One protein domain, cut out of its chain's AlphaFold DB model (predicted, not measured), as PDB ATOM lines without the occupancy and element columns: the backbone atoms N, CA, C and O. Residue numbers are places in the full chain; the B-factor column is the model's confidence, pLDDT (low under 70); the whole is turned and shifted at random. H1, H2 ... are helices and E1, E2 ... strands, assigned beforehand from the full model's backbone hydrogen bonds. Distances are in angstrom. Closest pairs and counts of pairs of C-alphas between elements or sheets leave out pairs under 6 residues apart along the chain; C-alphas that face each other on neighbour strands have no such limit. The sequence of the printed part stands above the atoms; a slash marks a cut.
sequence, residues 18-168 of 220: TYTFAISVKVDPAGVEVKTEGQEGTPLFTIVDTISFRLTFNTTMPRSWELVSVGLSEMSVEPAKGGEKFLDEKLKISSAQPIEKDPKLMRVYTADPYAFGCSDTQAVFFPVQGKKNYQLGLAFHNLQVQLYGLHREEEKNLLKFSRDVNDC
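What this domain is: This is residues 18 to 168 of the 220 residues of an uncharacterized protein of Steinernema carpocapsae (UniProt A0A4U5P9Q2). Picture a long, twisted sheet, built mainly of E1, E3, E4 and E5, partly face to face with the hairpin E8 and E9 in a loose sandwich. E9 then runs on into E10, whose small sheet with E7 and E13 lies beyond the E8 and E9 hairpin, while the hairpin E11 and E12 lies out at one end, apart from the sheets. The printed part has 151 residues with one named helix and 13 named strands, in the order E1 E2 E3 E4 E5 H1 E6 E7 E8 E9 E10 E11 E12 E13. It is mostly strand: the large sheet is branched and antiparallel, the sheet E10 E7 E13 is mixed, and the two hairpin sheets are antiparallel. The whole is elongated, spanning 54 by 34 by 26 A, and only just loose, close to compact, with a radius of gyration of the C-alphas of 18.1 A.

Where its parts are: Find C-alpha 18 at (126.938, 162.756, 143.256); from there E1, residues 18 to 26, runs 25.9 A. After it come E2, residues 32 to 34, and E3, residues 45 to 58, 34.8 A long, which bends by 81 degrees at residue 49. E4, residues 64 to 79, is the longest strand by residues; follow it 42.3 A to C-alpha 79 at (155.166, 187.287, 139.552), past a bend of 54 degrees at residue 74. Next are E5, residues 91 to 96, the short helix H1, residues 103 to 106, E6, residues 109 to 111, and E7, residues 115 to 120, 15.6 A long. E8 takes residues 124 to 128, and E9, residues 131 to 138, 17.7 A long, bends by 59 degrees at residue 134. Then read E10, residues 141 to 145, E11, residues 151 to 153, E12, residues 158 to 160, and E13, residues 165 to 167, which ends at C-alpha 167 at (121.807, 179.611, 129.613).

How they stand to each other: Start at the branched sheet, where E1 and E2 lie on one side of E3 and E4 on the other side. Look for N 21 and O 55, 2.9 A, between E1 and E3, N 32 and O 47, 2.9 A, between E2 and E3, and N 54 and O 71, 2.8 A, between E3 and E4. E5 and E6 lie on the other side of E4 from E3, with N 77 and O 91 at 2.9 A and N 110 and O 65 at 3.0 A. E2, E3, E4 and E5 form a meander, each strand the antiparallel neighbour of the one before. This sheet and the sheet E8 E9 make a sandwich, two sheets face to face, with best planes 40 degrees apart; the closest C-alphas of E5 and E8 are those of Ile 93 and Val 128, 6.1 A. Hairpin E8 and E9 has N 126 and O 136 at 2.8 A. H1 only grazes the branched sheet with residues 103 to 106 and is too short for an O i to N i+4 pair. E7 is antiparallel to E10, with N 118 and O 143 at 2.9 A, and parallel to E13, with N 166 and O 115 at 2.7 A. Hairpin E11 and E12 has N 160 and O 151 at 2.8 A.

The domain as a whole: The two C-alphas farthest apart are those of Asp 88 and Glu 155, 56.6 A. The printed part has no cut, and E4 to E5, with 11 residues between them, is the long link. The mean pLDDT of the printed part is 82.0; look for values under 70 at residues 37 to 41, 62, 82 to 84, 101 to 104, 112 and 149 to 152.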
ATOM      1  N   THR A  18     125.932 161.706 143.353       88.44
ATOM      2  CA  THR A  18     126.938 162.756 143.256       88.44
ATOM      3  C   THR A  18     127.869 162.455 142.091       88.44
ATOM      4  O   THR A  18     128.451 161.375 142.023       88.44
ATOM      5  N   TYR A  19     128.020 163.418 141.187       87.75
ATOM      6  CA  TYR A  19     128.928 163.332 140.049       87.75
ATOM      7  C   TYR A  19     130.129 164.218 140.318       87.75
ATOM      8  O   TYR A  19     129.978 165.398 140.630       87.75
ATOM      9  N   THR A  20     131.324 163.662 140.186       90.56
ATOM     10  CA  THR A  20     132.560 164.393 140.445       90.56
ATOM     11  C   THR A  20     133.439 164.368 139.211       90.56
ATOM     12  O   THR A  20     133.806 163.303 138.721       90.56
ATOM     13  N   PHE A  21     133.813 165.553 138.744       90.69
ATOM     14  CA  PHE A  21     134.731 165.745 137.633       90.69
ATOM     15  C   PHE A  21     136.025 166.328 138.182       90.69
ATOM     16  O   PHE A  21     136.027 167.422 138.742       90.69
ATOM     17  N   ALA A  22     137.117 165.579 138.051       92.00
ATOM     18  CA  ALA A  22     138.460 166.073 138.313       92.00
ATOM     19  C   ALA A  22     139.069 166.503 136.978       92.00
ATOM     20  O   ALA A  22     139.184 165.690 136.062       92.00
ATOM     21  N   ILE A  23     139.404 167.784 136.865       92.06
ATOM     22  CA  ILE A  23     139.909 168.391 135.639       92.06
ATOM     23  C   ILE A  23     141.299 168.932 135.938       92.06
ATOM     24  O   ILE A  23     141.483 169.663 136.910       92.06
ATOM     25  N   SER A  24     142.257 168.564 135.092       92.12
ATOM     26  CA  SER A  24     143.643 169.009 135.169       92.12
ATOM     27  C   SER A  24     144.036 169.629 133.840       92.12
ATOM     28  O   SER A  24     144.023 168.962 132.804       92.12
ATOM     29  N   VAL A  25     144.384 170.908 133.875       90.31
ATOM     30  CA  VAL A  25     144.845 171.678 132.723       90.31
ATOM     31  C   VAL A  25     146.351 171.830 132.844       90.31
ATOM     32  O   VAL A  25     146.848 172.460 133.778       90.31
ATOM     33  N   LYS A  26     147.083 171.230 131.903       89.06
ATOM     34  CA  LYS A  26     148.528 171.432 131.790       89.06
ATOM     35  C   LYS A  26     148.779 172.775 131.124       89.06
ATOM     36  O   LYS A  26     148.329 172.985 129.999       89.06
ATOM     37  N   VAL A  27     149.478 173.657 131.823       87.81
ATOM     38  CA  VAL A  27     149.917 174.937 131.275       87.81
ATOM     39  C   VAL A  27     151.206 174.704 130.486       87.81
ATOM     40  O   VAL A  27     151.960 173.770 130.775       87.81
ATOM     41  N   ASP A  28     151.437 175.514 129.453       85.62
ATOM     42  CA  ASP A  28     152.688 175.487 128.695       85.62
ATOM     43  C   ASP A  28     153.887 175.645 129.656       85.62
ATOM     44  O   ASP A  28     153.822 176.487 130.559       85.62
ATOM     45  N   PRO A  29     154.977 174.869 129.499       76.44
ATOM     46  CA  PRO A  29     156.200 175.033 130.284       76.44
ATOM     47  C   PRO A  29     156.768 176.459 130.303       76.44
ATOM     48  O   PRO A  29     157.428 176.831 131.273       76.44
ATOM     49  N   ALA A  30     156.531 177.255 129.255       78.69
ATOM     50  CA  ALA A  30     156.923 178.664 129.204       78.69
ATOM     51  C   ALA A  30     156.120 179.555 130.176       78.69
ATOM     52  O   ALA A  30     156.533 180.679 130.463       78.69
ATOM     53  N   GLY A  31     155.010 179.042 130.710       80.88
ATOM     54  CA  GLY A  31     154.042 179.783 131.501       80.88
ATOM     55  C   GLY A  31     153.126 180.640 130.628       80.88
ATOM     56  O   GLY A  31     153.468 181.033 129.514       80.88
ATOM     57  N   VAL A  32     151.931 180.930 131.136       86.44
ATOM     58  CA  VAL A  32     150.977 181.821 130.466       86.44
ATOM     59  C   VAL A  32     150.976 183.157 131.188       86.44
ATOM     60  O   VAL A  32     150.588 183.242 132.354       86.44
ATOM     61  N   GLU A  33     151.432 184.199 130.500       86.50
ATOM     62  CA  GLU A  33     151.382 185.572 130.995       86.50
ATOM     63  C   GLU A  33     149.960 186.124 130.927       86.50
ATOM     64  O   GLU A  33     149.324 186.119 129.872       86.50
ATOM     65  N   VAL A  34     149.481 186.650 132.050       85.00
ATOM     66  CA  VAL A  34     148.192 187.335 132.137       85.00
ATOM     67  C   VAL A  34     148.422 188.840 132.095       85.00
ATOM     68  O   VAL A  34     149.243 189.379 132.841       85.00
ATOM     69  N   LYS A  35     147.698 189.510 131.199       85.00
ATOM     70  CA  LYS A  35     147.773 190.952 130.930       85.00
ATOM     71  C   LYS A  35     146.399 191.582 131.139       85.00
ATOM     72  O   LYS A  35     145.384 190.895 131.024       85.00
ATOM     73  N   THR A  36     146.363 192.877 131.429       77.88
ATOM     74  CA  THR A  36     145.108 193.635 131.507       77.88
ATOM     75  C   THR A  36     144.511 193.801 130.111       77.88
ATOM     76  O   THR A  36     145.214 194.147 129.162       77.88
ATOM     77  N   GLU A  37     143.206 193.574 129.976       67.06
ATOM     78  CA  GLU A  37     142.495 193.794 128.717       67.06
ATOM     79  C   GLU A  37     142.549 195.283 128.322       67.06
ATOM     80  O   GLU A  37     142.252 196.164 129.127       67.06
ATOM     81  N   GLY A  38     142.969 195.574 127.086       64.75
ATOM     82  CA  GLY A  38     143.031 196.941 126.551       64.75
ATOM     83  C   GLY A  38     144.345 197.702 126.777       64.75
ATOM     84  O   GLY A  38     144.479 198.815 126.275       64.75
ATOM     85  N   GLN A  39     145.337 197.115 127.456       57.50
ATOM     86  CA  GLN A  39     146.713 197.624 127.458       57.50
ATOM     87  C   GLN A  39     147.637 196.637 126.734       57.50
ATOM     88  O   GLN A  39     147.753 195.480 127.126       57.50
ATOM     89  N   GLU A  40     148.381 197.103 125.726       63.34
ATOM     90  CA  GLU A  40     149.534 196.363 125.169       63.34
ATOM     91  C   GLU A  40     150.663 196.151 126.207       63.34
ATOM     92  O   GLU A  40     151.665 195.489 125.936       63.34
ATOM     93  N   GLY A  41     150.522 196.722 127.404       65.50
ATOM     94  CA  GLY A  41     151.587 196.919 128.369       65.50
ATOM     95  C   GLY A  41     151.546 195.937 129.531       65.50
ATOM     96  O   GLY A  41     150.560 195.836 130.247       65.50
ATOM     97  N   THR A  42     152.695 195.304 129.743       73.50
ATOM     98  CA  THR A  42     153.159 194.649 130.974       73.50
ATOM     99  C   THR A  42     152.362 193.433 131.482       73.50
ATOM    100  O   THR A  42     151.200 193.551 131.864       73.50
ATOM    101  N   PRO A  43     152.989 192.243 131.550       80.69
ATOM    102  CA  PRO A  43     152.388 191.092 132.219       80.69
ATOM    103  C   PRO A  43     152.236 191.357 133.724       80.69
ATOM    104  O   PRO A  43     153.153 191.872 134.359       80.69
ATOM    105  N   LEU A  44     151.086 190.996 134.297       84.62
ATOM    106  CA  LEU A  44     150.808 191.138 135.733       84.62
ATOM    107  C   LEU A  44     151.359 189.943 136.514       84.62
ATOM    108  O   LEU A  44     152.044 190.080 137.528       84.62
ATOM    109  N   PHE A  45     151.057 188.746 136.022       86.50
ATOM    110  CA  PHE A  45     151.495 187.489 136.607       86.50
ATOM    111  C   PHE A  45     151.591 186.399 135.545       86.50
ATOM    112  O   PHE A  45     151.004 186.502 134.466       86.50
ATOM    113  N   THR A  46     152.321 185.342 135.869       88.44
ATOM    114  CA  THR A  46     152.485 184.169 135.016       88.44
ATOM    115  C   THR A  46     151.873 182.966 135.713       88.44
ATOM    116  O   THR A  46     152.195 182.663 136.862       88.44
ATOM    117  N   ILE A  47     150.980 182.266 135.024       87.81
ATOM    118  CA  ILE A  47     150.472 180.978 135.486       87.81
ATOM    119  C   ILE A  47     151.456 179.905 135.032       87.81
ATOM    120  O   ILE A  47     151.829 179.858 133.860       87.81
ATOM    121  N   VAL A  48     151.871 179.052 135.962       85.12
ATOM    122  CA  VAL A  48     152.841 177.979 135.721       85.12
ATOM    123  C   VAL A  48     152.288 176.642 136.215       85.12
ATOM    124  O   VAL A  48     151.324 176.597 136.980       85.12
ATOM    125  N   ASP A  49     152.935 175.549 135.812       86.94
ATOM    126  CA  ASP A  49     152.622 174.176 136.223       86.94
ATOM    127  C   ASP A  49     151.259 173.652 135.709       86.94
ATOM    128  O   ASP A  49     150.932 173.732 134.526       86.94
ATOM    129  N   THR A  50     150.487 173.000 136.581       88.25
ATOM    130  CA  THR A  50     149.186 172.396 136.282       88.25
ATOM    131  C   THR A  50     148.122 173.052 137.150       88.25
ATOM    132  O   THR A  50     148.328 173.265 138.346       88.25
ATOM    133  N   ILE A  51     146.981 173.368 136.542       90.50
ATOM    134  CA  ILE A  51     145.785 173.823 137.249       90.50
ATOM    135  C   ILE A  51     144.873 172.614 137.391       90.50
ATOM    136  O   ILE A  51     144.329 172.138 136.393       90.50
ATOM    137  N   SER A  52     144.678 172.123 138.613       92.12
ATOM    138  CA  SER A  52     143.734 171.035 138.865       92.12
ATOM    139  C   SER A  52     142.621 171.478 139.793       92.12
ATOM    140  O   SER A  52     142.860 171.972 140.896       92.12
ATOM    141  N   PHE A  53     141.388 171.240 139.369       91.94
ATOM    142  CA  PHE A  53     140.187 171.561 140.124       91.94
ATOM    143  C   PHE A  53     139.160 170.436 140.014       91.94
ATOM    144  O   PHE A  53     139.226 169.554 139.154       91.94
ATOM    145  N   ARG A  54     138.213 170.447 140.943       92.50
ATOM    146  CA  ARG A  54     137.167 169.446 141.071       92.50
ATOM    147  C   ARG A  54     135.815 170.126 141.079       92.50
ATOM    148  O   ARG A  54     135.586 171.004 141.905       92.50
ATOM    149  N   LEU A  55     134.926 169.669 140.211       91.56
ATOM    150  CA  LEU A  55     133.521 170.058 140.192       91.56
ATOM    151  C   LEU A  55     132.683 168.900 140.718       91.56
ATOM    152  O   LEU A  55     132.844 167.765 140.265       91.56
ATOM    153  N   THR A  56     131.799 169.183 141.668       91.12
ATOM    154  CA  THR A  56     130.898 168.188 142.248       91.12
ATOM    155  C   THR A  56     129.461 168.617 142.036       91.12
ATOM    156  O   THR A  56     129.034 169.649 142.552       91.12
ATOM    157  N   PHE A  57     128.712 167.798 141.316       90.19
ATOM    158  CA  PHE A  57     127.304 168.010 141.035       90.19
ATOM    159  C   PHE A  57     126.449 167.033 141.825       90.19
ATOM    160  O   PHE A  57     126.836 165.880 142.035       90.19
ATOM    161  N   ASN A  58     125.272 167.484 142.236       89.12
ATOM    162  CA  ASN A  58     124.285 166.659 142.913       89.12
ATOM    163  C   ASN A  58     122.992 166.599 142.105       89.12
ATOM    164  O   ASN A  58     122.610 167.551 141.428       89.12
ATOM    165  N   THR A  59     122.334 165.452 142.192       85.12
ATOM    166  CA  THR A  59     121.167 165.064 141.395       85.12
ATOM    167  C   THR A  59     120.041 164.594 142.314       85.12
ATOM    168  O   THR A  59     119.547 163.468 142.253       85.12
ATOM    169  N   THR A  60     119.687 165.458 143.262       73.75
ATOM    170  CA  THR A  60     118.776 165.159 144.375       73.75
ATOM    171  C   THR A  60     117.331 164.950 143.930       73.75
ATOM    172  O   THR A  60     116.633 164.125 144.520       73.75
ATOM    173  N   MET A  61     116.877 165.657 142.889       73.06
ATOM    174  CA  MET A  61     115.551 165.461 142.300       73.06
ATOM    175  C   MET A  61     115.667 164.804 140.919       73.06
ATOM    176  O   MET A  61     116.609 165.083 140.173       73.06
ATOM    177  N   PRO A  62     114.718 163.921 140.549       68.94
ATOM    178  CA  PRO A  62     114.706 163.343 139.215       68.94
ATOM    179  C   PRO A  62     114.663 164.462 138.170       68.94
ATOM    180  O   PRO A  62     113.781 165.316 138.205       68.94
ATOM    181  N   ARG A  63     115.616 164.421 137.230       73.62
ATOM    182  CA  ARG A  63     115.759 165.373 136.114       73.62
ATOM    183  C   ARG A  63     116.169 166.794 136.515       73.62
ATOM    184  O   ARG A  63     116.055 167.691 135.693       73.62
ATOM    185  N   SER A  64     116.699 167.019 137.713       83.44
ATOM    186  CA  SER A  64     117.412 168.262 138.022       83.44
ATOM    187  C   SER A  64     118.817 167.961 138.510       83.44
ATOM    188  O   SER A  64     119.110 166.857 138.984       83.44
ATOM    189  N   TRP A  65     119.701 168.937 138.362       87.88
ATOM    190  CA  TRP A  65     121.029 168.866 138.941       87.88
ATOM    191  C   TRP A  65     121.591 170.255 139.189       87.88
ATOM    192  O   TRP A  65     121.245 171.218 138.506       87.88
ATOM    193  N   GLU A  66     122.466 170.343 140.179       89.88
ATOM    194  CA  GLU A  66     123.142 171.580 140.549       89.88
ATOM    195  C   GLU A  66     124.601 171.306 140.892       89.88
ATOM    196  O   GLU A  66     124.966 170.210 141.331       89.88
ATOM    197  N   LEU A  67     125.445 172.308 140.681       90.19
ATOM    198  CA  LEU A  67     126.804 172.303 141.187       90.19
ATOM    199  C   LEU A  67     126.781 172.598 142.689       90.19
ATOM    200  O   LEU A  67     126.322 173.653 143.111       90.19
ATOM    201  N   VAL A  68     127.309 171.674 143.487       89.38
ATOM    202  CA  VAL A  68     127.300 171.756 144.956       89.38
ATOM    203  C   VAL A  68     128.656 172.146 145.516       89.38
ATOM    204  O   VAL A  68     128.726 172.804 146.549       89.38
ATOM    205  N   SER A  69     129.752 171.755 144.864       88.62
ATOM    206  CA  SER A  69     131.077 172.175 145.316       88.62
ATOM    207  C   SER A  69     132.080 172.329 144.186       88.62
ATOM    208  O   SER A  69     132.065 171.597 143.192       88.62
ATOM    209  N   VAL A  70     132.982 173.288 144.387       90.06
ATOM    210  CA  VAL A  70     134.178 173.497 143.576       90.06
ATOM    211  C   VAL A  70     135.374 173.420 144.507       90.06
ATOM    212  O   VAL A  70     135.447 174.171 145.473       90.06
ATOM    213  N   GLY A  71     136.300 172.508 144.239       89.31
ATOM    214  CA  GLY A  71     137.545 172.389 144.991       89.31
ATOM    215  C   GLY A  71     138.737 172.708 144.106       89.31
ATOM    216  O   GLY A  71     138.851 172.146 143.019       89.31
ATOM    217  N   LEU A  72     139.651 173.553 144.575       89.44
ATOM    218  CA  LEU A  72     140.911 173.793 143.884       89.44
ATOM    219  C   LEU A  72     141.981 172.871 144.469       89.44
ATOM    220  O   LEU A  72     142.290 172.949 145.656       89.44
ATOM    221  N   SER A  73     142.521 171.967 143.656       88.44
ATOM    222  CA  SER A  73     143.485 170.954 144.106       88.44
ATOM    223  C   SER A  73     144.918 171.471 144.035       88.44
ATOM    224  O   SER A  73     145.656 171.362 145.010       88.44
ATOM    225  N   GLU A  74     145.298 172.070 142.911       87.94
ATOM    226  CA  GLU A  74     146.626 172.652 142.712       87.94
ATOM    227  C   GLU A  74     146.547 173.825 141.741       87.94
ATOM    228  O   GLU A  74     145.854 173.757 140.725       87.94
ATOM    229  N   MET A  75     147.246 174.904 142.083       87.75
ATOM    230  CA  MET A  75     147.528 176.012 141.178       87.75
ATOM    231  C   MET A  75     148.759 176.770 141.673       87.75
ATOM    232  O   MET A  75     148.914 177.003 142.878       87.75
ATOM    233  N   SER A  76     149.612 177.167 140.732       87.06
ATOM    234  CA  SER A  76     150.799 177.982 140.971       87.06
ATOM    235  C   SER A  76     150.719 179.256 140.134       87.06
ATOM    236  O   SER A  76     150.511 179.200 138.924       87.06
ATOM    237  N   VAL A  77     150.921 180.404 140.776       88.75
ATOM    238  CA  VAL A  77     150.995 181.706 140.109       88.75
ATOM    239  C   VAL A  77     152.284 182.399 140.522       88.75
ATOM    240  O   VAL A  77     152.586 182.502 141.711       88.75
ATOM    241  N   GLU A  78     153.053 182.863 139.547       88.81
ATOM    242  CA  GLU A  78     154.328 183.547 139.741       88.81
ATOM    243  C   GLU A  78     154.225 185.031 139.365       88.81
ATOM    244  O   GLU A  78     153.445 185.389 138.477       88.81
ATOM    245  N   PRO A  79     155.007 185.914 140.011       86.31
ATOM    246  CA  PRO A  79     155.166 187.287 139.552       86.31
ATOM    247  C   PRO A  79     155.684 187.315 138.115       86.31
ATOM    248  O   PRO A  79     156.568 186.534 137.752       86.31
ATOM    249  N   ALA A  80     155.163 188.228 137.303       82.81
ATOM    250  CA  ALA A  80     155.624 188.353 135.933       82.81
ATOM    251  C   ALA A  80     157.065 188.883 135.857       82.81
ATOM    252  O   ALA A  80     157.488 189.747 136.632       82.81
ATOM    253  N   LYS A  81     157.830 188.390 134.880       73.94
ATOM    254  CA  LYS A  81     159.210 188.828 134.645       73.94
ATOM    255  C   LYS A  81     159.199 190.149 133.869       73.94
ATOM    256  O   LYS A  81     159.077 190.150 132.652       73.94
ATOM    257  N   GLY A  82     159.343 191.271 134.577       67.25
ATOM    258  CA  GLY A  82     159.501 192.598 133.959       67.25
ATOM    259  C   GLY A  82     158.216 193.417 133.786       67.25
ATOM    260  O   GLY A  82     158.196 194.321 132.955       67.25
ATOM    261  N   GLY A  83     157.163 193.117 134.553       64.06
ATOM    262  CA  GLY A  83     155.935 193.921 134.628       64.06
ATOM    263  C   GLY A  83     155.810 194.746 135.914       64.06
ATOM    264  O   GLY A  83     156.723 194.770 136.744       64.06
ATOM    265  N   GLU A  84     154.671 195.422 136.090       66.44
ATOM    266  CA  GLU A  84     154.321 196.061 137.365       66.44
ATOM    267  C   GLU A  84     154.268 195.033 138.506       66.44
ATOM    268  O   GLU A  84     153.902 193.871 138.314       66.44
ATOM    269  N   LYS A  85     154.618 195.462 139.728       72.00
ATOM    270  CA  LYS A  85     154.529 194.617 140.926       72.00
ATOM    271  C   LYS A  85     153.065 194.380 141.312       72.00
ATOM    272  O   LYS A  85     152.527 195.065 142.176       72.00
ATOM    273  N   PHE A  86     152.443 193.391 140.679       79.94
ATOM    274  CA  PHE A  86     151.118 192.892 141.049       79.94
ATOM    275  C   PHE A  86     151.196 191.788 142.122       79.94
ATOM    276  O   PHE A  86     150.386 191.743 143.049       79.94
ATOM    277  N   LEU A  87     152.208 190.917 142.029       81.88
ATOM    278  CA  LEU A  87     152.500 189.871 143.013       81.88
ATOM    279  C   LEU A  87     153.889 190.069 143.611       81.88
ATOM    280  O   LEU A  87     154.869 190.197 142.880       81.88
ATOM    281  N   ASP A  88     153.979 190.016 144.939       79.75
ATOM    282  CA  ASP A  88     155.262 190.131 145.641       79.75
ATOM    283  C   ASP A  88     156.087 188.835 145.594       79.75
ATOM    284  O   ASP A  88     157.314 188.868 145.625       79.75
ATOM    285  N   GLU A  89     155.426 187.679 145.510       83.19
ATOM    286  CA  GLU A  89     156.070 186.362 145.507       83.19
ATOM    287  C   GLU A  89     155.139 185.295 144.904       83.19
ATOM    288  O   GLU A  89     153.939 185.521 144.724       83.19
ATOM    289  N   LYS A  90     155.692 184.107 144.636       85.88
ATOM    290  CA  LYS A  90     154.948 182.957 144.107       85.88
ATOM    291  C   LYS A  90     153.815 182.555 145.056       85.88
ATOM    292  O   LYS A  90     154.034 182.297 146.240       85.88
ATOM    293  N   LEU A  91     152.602 182.459 144.522       86.25
ATOM    294  CA  LEU A  91     151.439 181.919 145.214       86.25
ATOM    295  C   LEU A  91     151.273 180.458 144.811       86.25
ATOM    296  O   LEU A  91     151.154 180.143 143.628       86.25
ATOM    297  N   LYS A  92     151.248 179.563 145.796       84.62
ATOM    298  CA  LYS A  92     150.947 178.149 145.585       84.62
ATOM    299  C   LYS A  92     149.738 177.768 146.417       84.62
ATOM    300  O   LYS A  92     149.698 178.033 147.618       84.62
ATOM    301  N   ILE A  93     148.774 177.126 145.778       82.31
ATOM    302  CA  ILE A  93     147.623 176.546 146.453       82.31
ATOM    303  C   ILE A  93     147.729 175.033 146.359       82.31
ATOM    304  O   ILE A  93     147.853 174.475 145.272       82.31
ATOM    305  N   SER A  94     147.677 174.385 147.518       77.50
ATOM    306  CA  SER A  94     147.547 172.942 147.670       77.50
ATOM    307  C   SER A  94     146.238 172.658 148.400       77.50
ATOM    308  O   SER A  94     146.106 172.928 149.590       77.50
ATOM    309  N   SER A  95     145.252 172.132 147.675       76.69
ATOM    310  CA  SER A  95     143.938 171.747 148.194       76.69
ATOM    311  C   SER A  95     143.244 172.855 149.003       76.69
ATOM    312  O   SER A  95     143.190 172.807 150.234       76.69
ATOM    313  N   ALA A  96     142.661 173.835 148.314       77.06
ATOM    314  CA  ALA A  96     141.828 174.862 148.932       77.06
ATOM    315  C   ALA A  96     140.334 174.562 148.760       77.06
ATOM    316  O   ALA A  96     139.857 174.212 147.678       77.06
ATOM    317  N   GLN A  97     139.594 174.753 149.852       80.38
ATOM    318  CA  GLN A  97     138.146 174.911 149.804       80.38
ATOM    319  C   GLN A  97     137.813 176.373 149.489       80.38
ATOM    320  O   GLN A  97     138.587 177.264 149.862       80.38
ATOM    321  N   PRO A  98     136.699 176.631 148.798       79.94
ATOM    322  CA  PRO A  98     136.305 177.985 148.458       79.94
ATOM    323  C   PRO A  98     135.963 178.773 149.727       79.94
ATOM    324  O   PRO A  98     135.512 178.203 150.726       79.94
ATOM    325  N   ILE A  99     136.208 180.086 149.695       77.62
ATOM    326  CA  ILE A  99     135.871 181.010 150.793       77.62
ATOM    327  C   ILE A  99     134.366 180.941 151.059       77.62
ATOM    328  O   ILE A  99     133.928 180.859 152.206       77.62
ATOM    329  N   GLU A 100     133.586 180.907 149.982       74.06
ATOM    330  CA  GLU A 100     132.157 180.656 150.028       74.06
ATOM    331  C   GLU A 100     131.888 179.179 149.755       74.06
ATOM    332  O   GLU A 100     132.188 178.653 148.685       74.06
ATOM    333  N   LYS A 101     131.330 178.490 150.754       62.72
ATOM    334  CA  LYS A 101     131.027 177.054 150.665       62.72
ATOM    335  C   LYS A 101     129.941 176.737 149.642       62.72
ATOM    336  O   LYS A 101     129.821 175.584 149.243       62.72
ATOM    337  N   ASP A 102     129.147 177.734 149.276       66.25
ATOM    338  CA  ASP A 102     128.021 177.584 148.378       66.25
ATOM    339  C   ASP A 102     128.367 178.189 147.006       66.25
ATOM    340  O   ASP A 102     128.372 179.411 146.856       66.25
ATOM    341  N   PRO A 103     128.657 177.373 145.976       67.38
ATOM    342  CA  PRO A 103     128.920 177.875 144.631       67.38
ATOM    343  C   PRO A 103     127.647 178.383 143.929       67.38
ATOM    344  O   PRO A 103     127.694 178.652 142.727       67.38
ATOM    345  N   LYS A 104     126.517 178.547 144.640       67.19
ATOM    346  CA  LYS A 104     125.268 179.133 144.123       67.19
ATOM    347  C   LYS A 104     125.454 180.447 143.382       67.19
ATOM    348  O   LYS A 104     124.687 180.709 142.460       67.19
ATOM    349  N   LEU A 105     126.469 181.242 143.724       71.69
ATOM    350  CA  LEU A 105     126.788 182.463 142.982       71.69
ATOM    351  C   LEU A 105     127.152 182.199 141.514       71.69
ATOM    352  O   LEU A 105     126.794 182.991 140.649       71.69
ATOM    353  N   MET A 106     127.755 181.051 141.184       80.31
ATOM    354  CA  MET A 106     127.983 180.679 139.782       80.31
ATOM    355  C   MET A 106     126.700 180.287 139.044       80.31
ATOM    356  O   MET A 106     126.707 180.210 137.819       80.31
ATOM    357  N   ARG A 107     125.607 180.026 139.776       81.00
ATOM    358  CA  ARG A 107     124.273 179.706 139.240       81.00
ATOM    359  C   ARG A 107     124.288 178.557 138.226       81.00
ATOM    360  O   ARG A 107     123.500 178.540 137.287       81.00
ATOM    361  N   VAL A 108     125.156 177.573 138.454       89.00
ATOM    362  CA  VAL A 108     125.281 176.376 137.616       89.00
ATOM    363  C   VAL A 108     124.284 175.323 138.090       89.00
ATOM    364  O   VAL A 108     124.575 174.507 138.967       89.00
ATOM    365  N   TYR A 109     123.088 175.364 137.520       88.25
ATOM    366  CA  TYR A 109     122.030 174.393 137.770       88.25
ATOM    367  C   TYR A 109     121.132 174.273 136.543       88.25
ATOM    368  O   TYR A 109     121.059 175.171 135.703       88.25
ATOM    369  N   THR A 110     120.414 173.162 136.444       87.12
ATOM    370  CA  THR A 110     119.394 172.988 135.413       87.12
ATOM    371  C   THR A 110     118.241 172.130 135.917       87.12
ATOM    372  O   THR A 110     118.373 171.354 136.872       87.12
ATOM    373  N   ALA A 111     117.106 172.277 135.246       79.88
ATOM    374  CA  ALA A 111     115.911 171.484 135.448       79.88
ATOM    375  C   ALA A 111     115.439 170.919 134.103       79.88
ATOM    376  O   ALA A 111     115.490 171.601 133.080       79.88
ATOM    377  N   ASP A 112     114.954 169.680 134.134       69.50
ATOM    378  CA  ASP A 112     114.526 168.892 132.973       69.50
ATOM    379  C   ASP A 112     115.675 168.670 131.947       69.50
ATOM    380  O   ASP A 112     116.803 169.028 132.277       69.50
ATOM    381  N   PRO A 113     115.541 167.999 130.774       72.81
ATOM    382  CA  PRO A 113     116.688 167.413 130.054       72.81
ATOM    383  C   PRO A 113     117.588 168.444 129.343       72.81
ATOM    384  O   PRO A 113     118.283 168.106 128.380       72.81
ATOM    385  N   TYR A 114     117.560 169.694 129.787       80.38
ATOM    386  CA  TYR A 114     118.416 170.755 129.312       80.38
ATOM    387  C   TYR A 114     119.844 170.535 129.809       80.38
ATOM    388  O   TYR A 114     120.096 170.292 130.993       80.38
ATOM    389  N   ALA A 115     120.798 170.651 128.892       87.06
ATOM    390  CA  ALA A 115     122.179 170.917 129.263       87.06
ATOM    391  C   ALA A 115     122.278 172.323 129.875       87.06
ATOM    392  O   ALA A 115     121.376 173.136 129.715       87.06
ATOM    393  N   PHE A 116     123.369 172.624 130.559       90.00
ATOM    394  CA  PHE A 116     123.690 173.978 130.994       90.00
ATOM    395  C   PHE A 116     124.780 174.545 130.092       90.00
ATOM    396  O   PHE A 116     125.745 173.839 129.787       90.00
ATOM    397  N   GLY A 117     124.628 175.798 129.687       91.12
ATOM    398  CA  GLY A 117     125.609 176.567 128.933       91.12
ATOM    399  C   GLY A 117     125.796 177.936 129.573       91.12
ATOM    400  O   GLY A 117     124.847 178.502 130.104       91.12
ATOM    401  N   CYS A 118     127.013 178.464 129.566       91.06
ATOM    402  CA  CYS A 118     127.279 179.808 130.062       91.06
ATOM    403  C   CYS A 118     128.501 180.401 129.366       91.06
ATOM    404  O   CYS A 118     129.535 179.730 129.293       91.06
ATOM    405  N   SER A 119     128.401 181.645 128.880       90.88
ATOM    406  CA  SER A 119     129.562 182.338 128.305       90.88
ATOM    407  C   SER A 119     130.600 182.633 129.380       90.88
ATOM    408  O   SER A 119     131.769 182.343 129.177       90.88
ATOM    409  N   ASP A 120     130.169 183.136 130.537       89.62
ATOM    410  CA  ASP A 120     131.042 183.563 131.625       89.62
ATOM    411  C   ASP A 120     130.386 183.279 132.970       89.62
ATOM    412  O   ASP A 120     129.358 183.863 133.325       89.62
ATOM    413  N   THR A 121     130.982 182.375 133.744       89.25
ATOM    414  CA  THR A 121     130.515 182.124 135.108       89.25
ATOM    415  C   THR A 121     131.070 183.172 136.062       89.25
ATOM    416  O   THR A 121     132.195 183.649 135.906       89.25
ATOM    417  N   GLN A 122     130.337 183.459 137.139       87.38
ATOM    418  CA  GLN A 122     130.921 184.190 138.260       87.38
ATOM    419  C   GLN A 122     132.125 183.416 138.827       87.38
ATOM    420  O   GLN A 122     132.167 182.186 138.768       87.38
ATOM    421  N   ALA A 123     133.121 184.129 139.355       87.62
ATOM    422  CA  ALA A 123     134.297 183.498 139.933       87.62
ATOM    423  C   ALA A 123     134.005 182.927 141.330       87.62
ATOM    424  O   ALA A 123     133.358 183.575 142.153       87.62
ATOM    425  N   VAL A 124     134.552 181.748 141.621       89.06
ATOM    426  CA  VAL A 124     134.653 181.211 142.985       89.06
ATOM    427  C   VAL A 124     136.032 181.529 143.533       89.06
ATOM    428  O   VAL A 124     137.038 181.201 142.905       89.06
ATOM    429  N   PHE A 125     136.081 182.142 144.711       88.31
ATOM    430  CA  PHE A 125     137.330 182.577 145.325       88.31
ATOM    431  C   PHE A 125     137.850 181.576 146.354       88.31
ATOM    432  O   PHE A 125     137.102 181.052 147.180       88.31
ATOM    433  N   PHE A 126     139.161 181.358 146.328       88.12
ATOM    434  CA  PHE A 126     139.904 180.476 147.217       88.12
ATOM    435  C   PHE A 126     140.925 181.290 148.018       88.12
ATOM    436  O   PHE A 126     141.606 182.152 147.450       88.12
ATOM    437  N   PRO A 127     141.071 181.024 149.328       86.62
ATOM    438  CA  PRO A 127     142.099 181.670 150.124       86.62
ATOM    439  C   PRO A 127     143.475 181.087 149.781       86.62
ATOM    440  O   PRO A 127     143.618 179.880 149.566       86.62
ATOM    441  N   VAL A 128     144.508 181.929 149.788       84.69
ATOM    442  CA  VAL A 128     145.894 181.466 149.647       84.69
ATOM    443  C   VAL A 128     146.459 181.116 151.025       84.69
ATOM    444  O   VAL A 128     146.392 181.916 151.961       84.69
ATOM    445  N   GLN A 129     147.027 179.915 151.173       75.75
ATOM    446  CA  GLN A 129     147.608 179.484 152.449       75.75
ATOM    447  C   GLN A 129     148.720 180.445 152.890       75.75
ATOM    448  O   GLN A 129     149.625 180.767 152.125       75.75
ATOM    449  N   GLY A 130     148.637 180.914 154.137       73.56
ATOM    450  CA  GLY A 130     149.637 181.806 154.725       73.56
ATOM    451  C   GLY A 130     149.520 183.282 154.327       73.56
ATOM    452  O   GLY A 130     150.280 184.086 154.860       73.56
ATOM    453  N   LYS A 131     148.566 183.677 153.465       77.31
ATOM    454  CA  LYS A 131     148.415 185.077 153.032       77.31
ATOM    455  C   LYS A 131     146.975 185.563 153.054       77.31
ATOM    456  O   LYS A 131     146.123 185.049 152.343       77.31
ATOM    457  N   LYS A 132     146.717 186.624 153.820       72.62
ATOM    458  CA  LYS A 132     145.377 187.225 153.938       72.62
ATOM    459  C   LYS A 132     145.026 188.200 152.810       72.62
ATOM    460  O   LYS A 132     143.848 188.454 152.596       72.62
ATOM    461  N   ASN A 133     146.024 188.720 152.096       81.56
ATOM    462  CA  ASN A 133     145.828 189.786 151.106       81.56
ATOM    463  C   ASN A 133     145.504 189.265 149.700       81.56
ATOM    464  O   ASN A 133     145.073 190.040 148.856       81.56
ATOM    465  N   TYR A 134     145.713 187.971 149.447       83.50
ATOM    466  CA  TYR A 134     145.525 187.380 148.128       83.50
ATOM    467  C   TYR A 134     144.411 186.342 148.155       83.50
ATOM    468  O   TYR A 134     144.363 185.471 149.027       83.50
ATOM    469  N   GLN A 135     143.542 186.429 147.156       86.19
ATOM    470  CA  GLN A 135     142.509 185.449 146.868       86.19
ATOM    471  C   GLN A 135     142.641 185.055 145.407       86.19
ATOM    472  O   GLN A 135     142.930 185.895 144.555       86.19
ATOM    473  N   LEU A 136     142.431 183.779 145.123       86.31
ATOM    474  CA  LEU A 136     142.451 183.275 143.762       86.31
ATOM    475  C   LEU A 136     141.024 182.971 143.322       86.31
ATOM    476  O   LEU A 136     140.349 182.172 143.964       86.31
ATOM    477  N   GLY A 137     140.580 183.593 142.235       87.31
ATOM    478  CA  GLY A 137     139.294 183.302 141.607       87.31
ATOM    479  C   GLY A 137     139.421 182.237 140.518       87.31
ATOM    480  O   GLY A 137     140.336 182.302 139.703       87.31
ATOM    481  N   LEU A 138     138.485 181.289 140.477       87.56
ATOM    482  CA  LEU A 138     138.266 180.394 139.342       87.56
ATOM    483  C   LEU A 138     136.941 180.760 138.675       87.56
ATOM    484  O   LEU A 138     135.895 180.684 139.315       87.56
ATOM    485  N   ALA A 139     136.998 181.127 137.400       89.31
ATOM    486  CA  ALA A 139     135.840 181.355 136.547       89.31
ATOM    487  C   ALA A 139     135.996 180.547 135.256       89.31
ATOM    488  O   ALA A 139     137.114 180.210 134.859       89.31
ATOM    489  N   PHE A 140     134.879 180.236 134.609       89.25
ATOM    490  CA  PHE A 140     134.855 179.490 133.360       89.25
ATOM    491  C   PHE A 140     134.328 180.364 132.234       89.25
ATOM    492  O   PHE A 140     133.265 180.970 132.365       89.25
ATOM    493  N   HIS A 141     135.060 180.351 131.122       90.44
ATOM    494  CA  HIS A 141     134.622 180.918 129.858       90.44
ATOM    495  C   HIS A 141     134.103 179.792 128.951       90.44
ATOM    496  O   HIS A 141     134.770 178.764 128.809       90.44
ATOM    497  N   ASN A 142     132.926 179.974 128.351       91.31
ATOM    498  CA  ASN A 142     132.210 179.002 127.515       91.31
ATOM    499  C   ASN A 142     132.058 177.622 128.174       91.31
ATOM    500  O   ASN A 142     132.457 176.589 127.632       91.31
ATOM    501  N   LEU A 143     131.466 177.602 129.368       90.56
ATOM    502  CA  LEU A 143     131.186 176.371 130.095       90.56
ATOM    503  C   LEU A 143     129.938 175.688 129.531       90.56
ATOM    504  O   LEU A 143     128.861 176.279 129.522       90.56
ATOM    505  N   GLN A 144     130.054 174.412 129.159       90.56
ATOM    506  CA  GLN A 144     128.907 173.559 128.850       90.56
ATOM    507  C   GLN A 144     128.956 172.274 129.677       90.56
ATOM    508  O   GLN A 144     129.953 171.550 129.667       90.56
ATOM    509  N   VAL A 145     127.873 171.983 130.399       89.75
ATOM    510  CA  VAL A 145     127.764 170.808 131.274       89.75
ATOM    511  C   VAL A 145     126.459 170.079 130.997       89.75
ATOM    512  O   VAL A 145     125.389 170.679 130.921       89.75
ATOM    513  N   GLN A 146     126.532 168.755 130.883       86.00
ATOM    514  CA  GLN A 146     125.359 167.913 130.710       86.00
ATOM    515  C   GLN A 146     125.544 166.592 131.453       86.00
ATOM    516  O   GLN A 146     126.409 165.794 131.101       86.00
ATOM    517  N   LEU A 147     124.711 166.366 132.472       81.25
ATOM    518  CA  LEU A 147     124.755 165.141 133.279       81.25
ATOM    519  C   LEU A 147     123.780 164.061 132.790       81.25
ATOM    520  O   LEU A 147     124.001 162.881 133.044       81.25
ATOM    521  N   TYR A 148     122.726 164.441 132.058       75.12
ATOM    522  CA  TYR A 148     121.710 163.515 131.544       75.12
ATOM    523  C   TYR A 148     121.486 163.684 130.042       75.12
ATOM    524  O   TYR A 148     121.651 164.775 129.504       75.12
ATOM    525  N   GLY A 149     121.001 162.632 129.376       61.53
ATOM    526  CA  GLY A 149     120.363 162.763 128.061       61.53
ATOM    527  C   GLY A 149     121.313 163.108 126.912       61.53
ATOM    528  O   GLY A 149     120.960 163.924 126.059       61.53
ATOM    529  N   LEU A 150     122.505 162.501 126.883       66.19
ATOM    530  CA  LEU A 150     123.436 162.632 125.759       66.19
ATOM    531  C   LEU A 150     122.713 162.326 124.441       66.19
ATOM    532  O   LEU A 150     121.987 161.333 124.315       66.19
ATOM    533  N   HIS A 151     122.885 163.206 123.457       66.62
ATOM    534  CA  HIS A 151     122.330 162.977 122.136       66.62
ATOM    535  C   HIS A 151     123.269 162.036 121.386       66.62
ATOM    536  O   HIS A 151     124.431 162.365 121.159       66.62
ATOM    537  N   ARG A 152     122.773 160.853 121.020       69.06
ATOM    538  CA  ARG A 152     123.513 159.905 120.192       69.06
ATOM    539  C   ARG A 152     123.012 160.006 118.760       69.06
ATOM    540  O   ARG A 152     121.833 159.781 118.507       69.06
ATOM    541  N   GLU A 153     123.914 160.323 117.841       71.31
ATOM    542  CA  GLU A 153     123.654 160.217 116.405       71.31
ATOM    543  C   GLU A 153     123.888 158.756 115.998       71.31
ATOM    544  O   GLU A 153     125.034 158.302 115.952       71.31
ATOM    545  N   GLU A 154     122.808 157.996 115.784       72.25
ATOM    546  CA  GLU A 154     122.852 156.539 115.557       72.25
ATOM    547  C   GLU A 154     123.685 156.156 114.326       72.25
ATOM    548  O   GLU A 154     124.468 155.213 114.388       72.25
ATOM    549  N   GLU A 155     123.610 156.945 113.253       73.31
ATOM    550  CA  GLU A 155     124.342 156.690 112.005       73.31
ATOM    551  C   GLU A 155     125.865 156.834 112.147       73.31
ATOM    552  O   GLU A 155     126.621 156.167 111.445       73.31
ATOM    553  N   LYS A 156     126.335 157.697 113.058       75.94
ATOM    554  CA  LYS A 156     127.767 158.022 113.210       75.94
ATOM    555  C   LYS A 156     128.371 157.544 114.524       75.94
ATOM    556  O   LYS A 156     129.559 157.750 114.749       75.94
ATOM    557  N   ASN A 157     127.573 156.934 115.405       72.62
ATOM    558  CA  ASN A 157     127.977 156.569 116.766       72.62
ATOM    559  C   ASN A 157     128.635 157.727 117.544       72.62
ATOM    560  O   ASN A 157     129.505 157.508 118.385       72.62
ATOM    561  N   LEU A 158     128.214 158.966 117.276       74.12
ATOM    562  CA  LEU A 158     128.745 160.160 117.929       74.12
ATOM    563  C   LEU A 158     127.862 160.539 119.116       74.12
ATOM    564  O   LEU A 158     126.641 160.650 118.980       74.12
ATOM    565  N   LEU A 159     128.493 160.773 120.266       74.81
ATOM    566  CA  LEU A 159     127.860 161.400 121.422       74.81
ATOM    567  C   LEU A 159     128.039 162.911 121.313       74.81
ATOM    568  O   LEU A 159     129.153 163.405 121.146       74.81
ATOM    569  N   LYS A 160     126.931 163.638 121.394       79.00
ATOM    570  CA  LYS A 160     126.875 165.095 121.316       79.00
ATOM    571  C   LYS A 160     126.111 165.644 122.510       79.00
ATOM    572  O   LYS A 160     125.203 164.993 123.041       79.00
ATOM    573  N   PHE A 161     126.459 166.866 122.894       81.31
ATOM    574  CA  PHE A 161     125.627 167.631 123.808       81.31
ATOM    575  C   PHE A 161     124.231 167.859 123.204       81.31
ATOM    576  O   PHE A 161     124.049 167.875 121.981       81.31
ATOM    577  N   SER A 162     123.231 167.996 124.069       78.12
ATOM    578  CA  SER A 162     121.862 168.313 123.682       78.12
ATOM    579  C   SER A 162     121.790 169.705 123.052       78.12
ATOM    580  O   SER A 162     122.537 170.607 123.424       78.12
ATOM    581  N   ARG A 163     120.849 169.884 122.119       79.06
ATOM    582  CA  ARG A 163     120.499 171.203 121.565       79.06
ATOM    583  C   ARG A 163     119.697 172.055 122.549       79.06
ATOM    584  O   ARG A 163     119.645 173.267 122.401       79.06
ATOM    585  N   ASP A 164     119.077 171.405 123.525       82.38
ATOM    586  CA  ASP A 164     118.276 172.037 124.559       82.38
ATOM    587  C   ASP A 164     119.233 172.447 125.681       82.38
ATOM    588  O   ASP A 164     119.712 171.593 126.430       82.38
ATOM    589  N   VAL A 165     119.577 173.735 125.737       86.12
ATOM    590  CA  VAL A 165     120.556 174.293 126.678       86.12
ATOM    591  C   VAL A 165     119.906 175.416 127.481       86.12
ATOM    592  O   VAL A 165     119.297 176.316 126.911       86.12
ATOM    593  N   ASN A 166     120.024 175.342 128.801       87.75
ATOM    594  CA  ASN A 166     119.703 176.415 129.725       87.75
ATOM    595  C   ASN A 166     120.925 177.328 129.858       87.75
ATOM    596  O   ASN A 166     122.009 176.849 130.200       87.75
ATOM    597  N   ASP A 167     120.745 178.611 129.561       87.69
ATOM    598  CA  ASP A 167     121.807 179.611 129.613       87.69
ATOM    599  C   ASP A 167     121.862 180.282 130.998       87.69
ATOM    600  O   ASP A 167     120.838 180.461 131.663       87.69
ATOM    601  N   CYS A 168     123.052 180.682 131.444       84.62
ATOM    602  CA  CYS A 168     123.227 181.459 132.670       84.62
ATOM    603  C   CYS A 168     122.727 182.908 132.539       84.62
ATOM    604  O   CYS A 168     122.469 183.562 133.556       84.62
TER     605      CYS A 168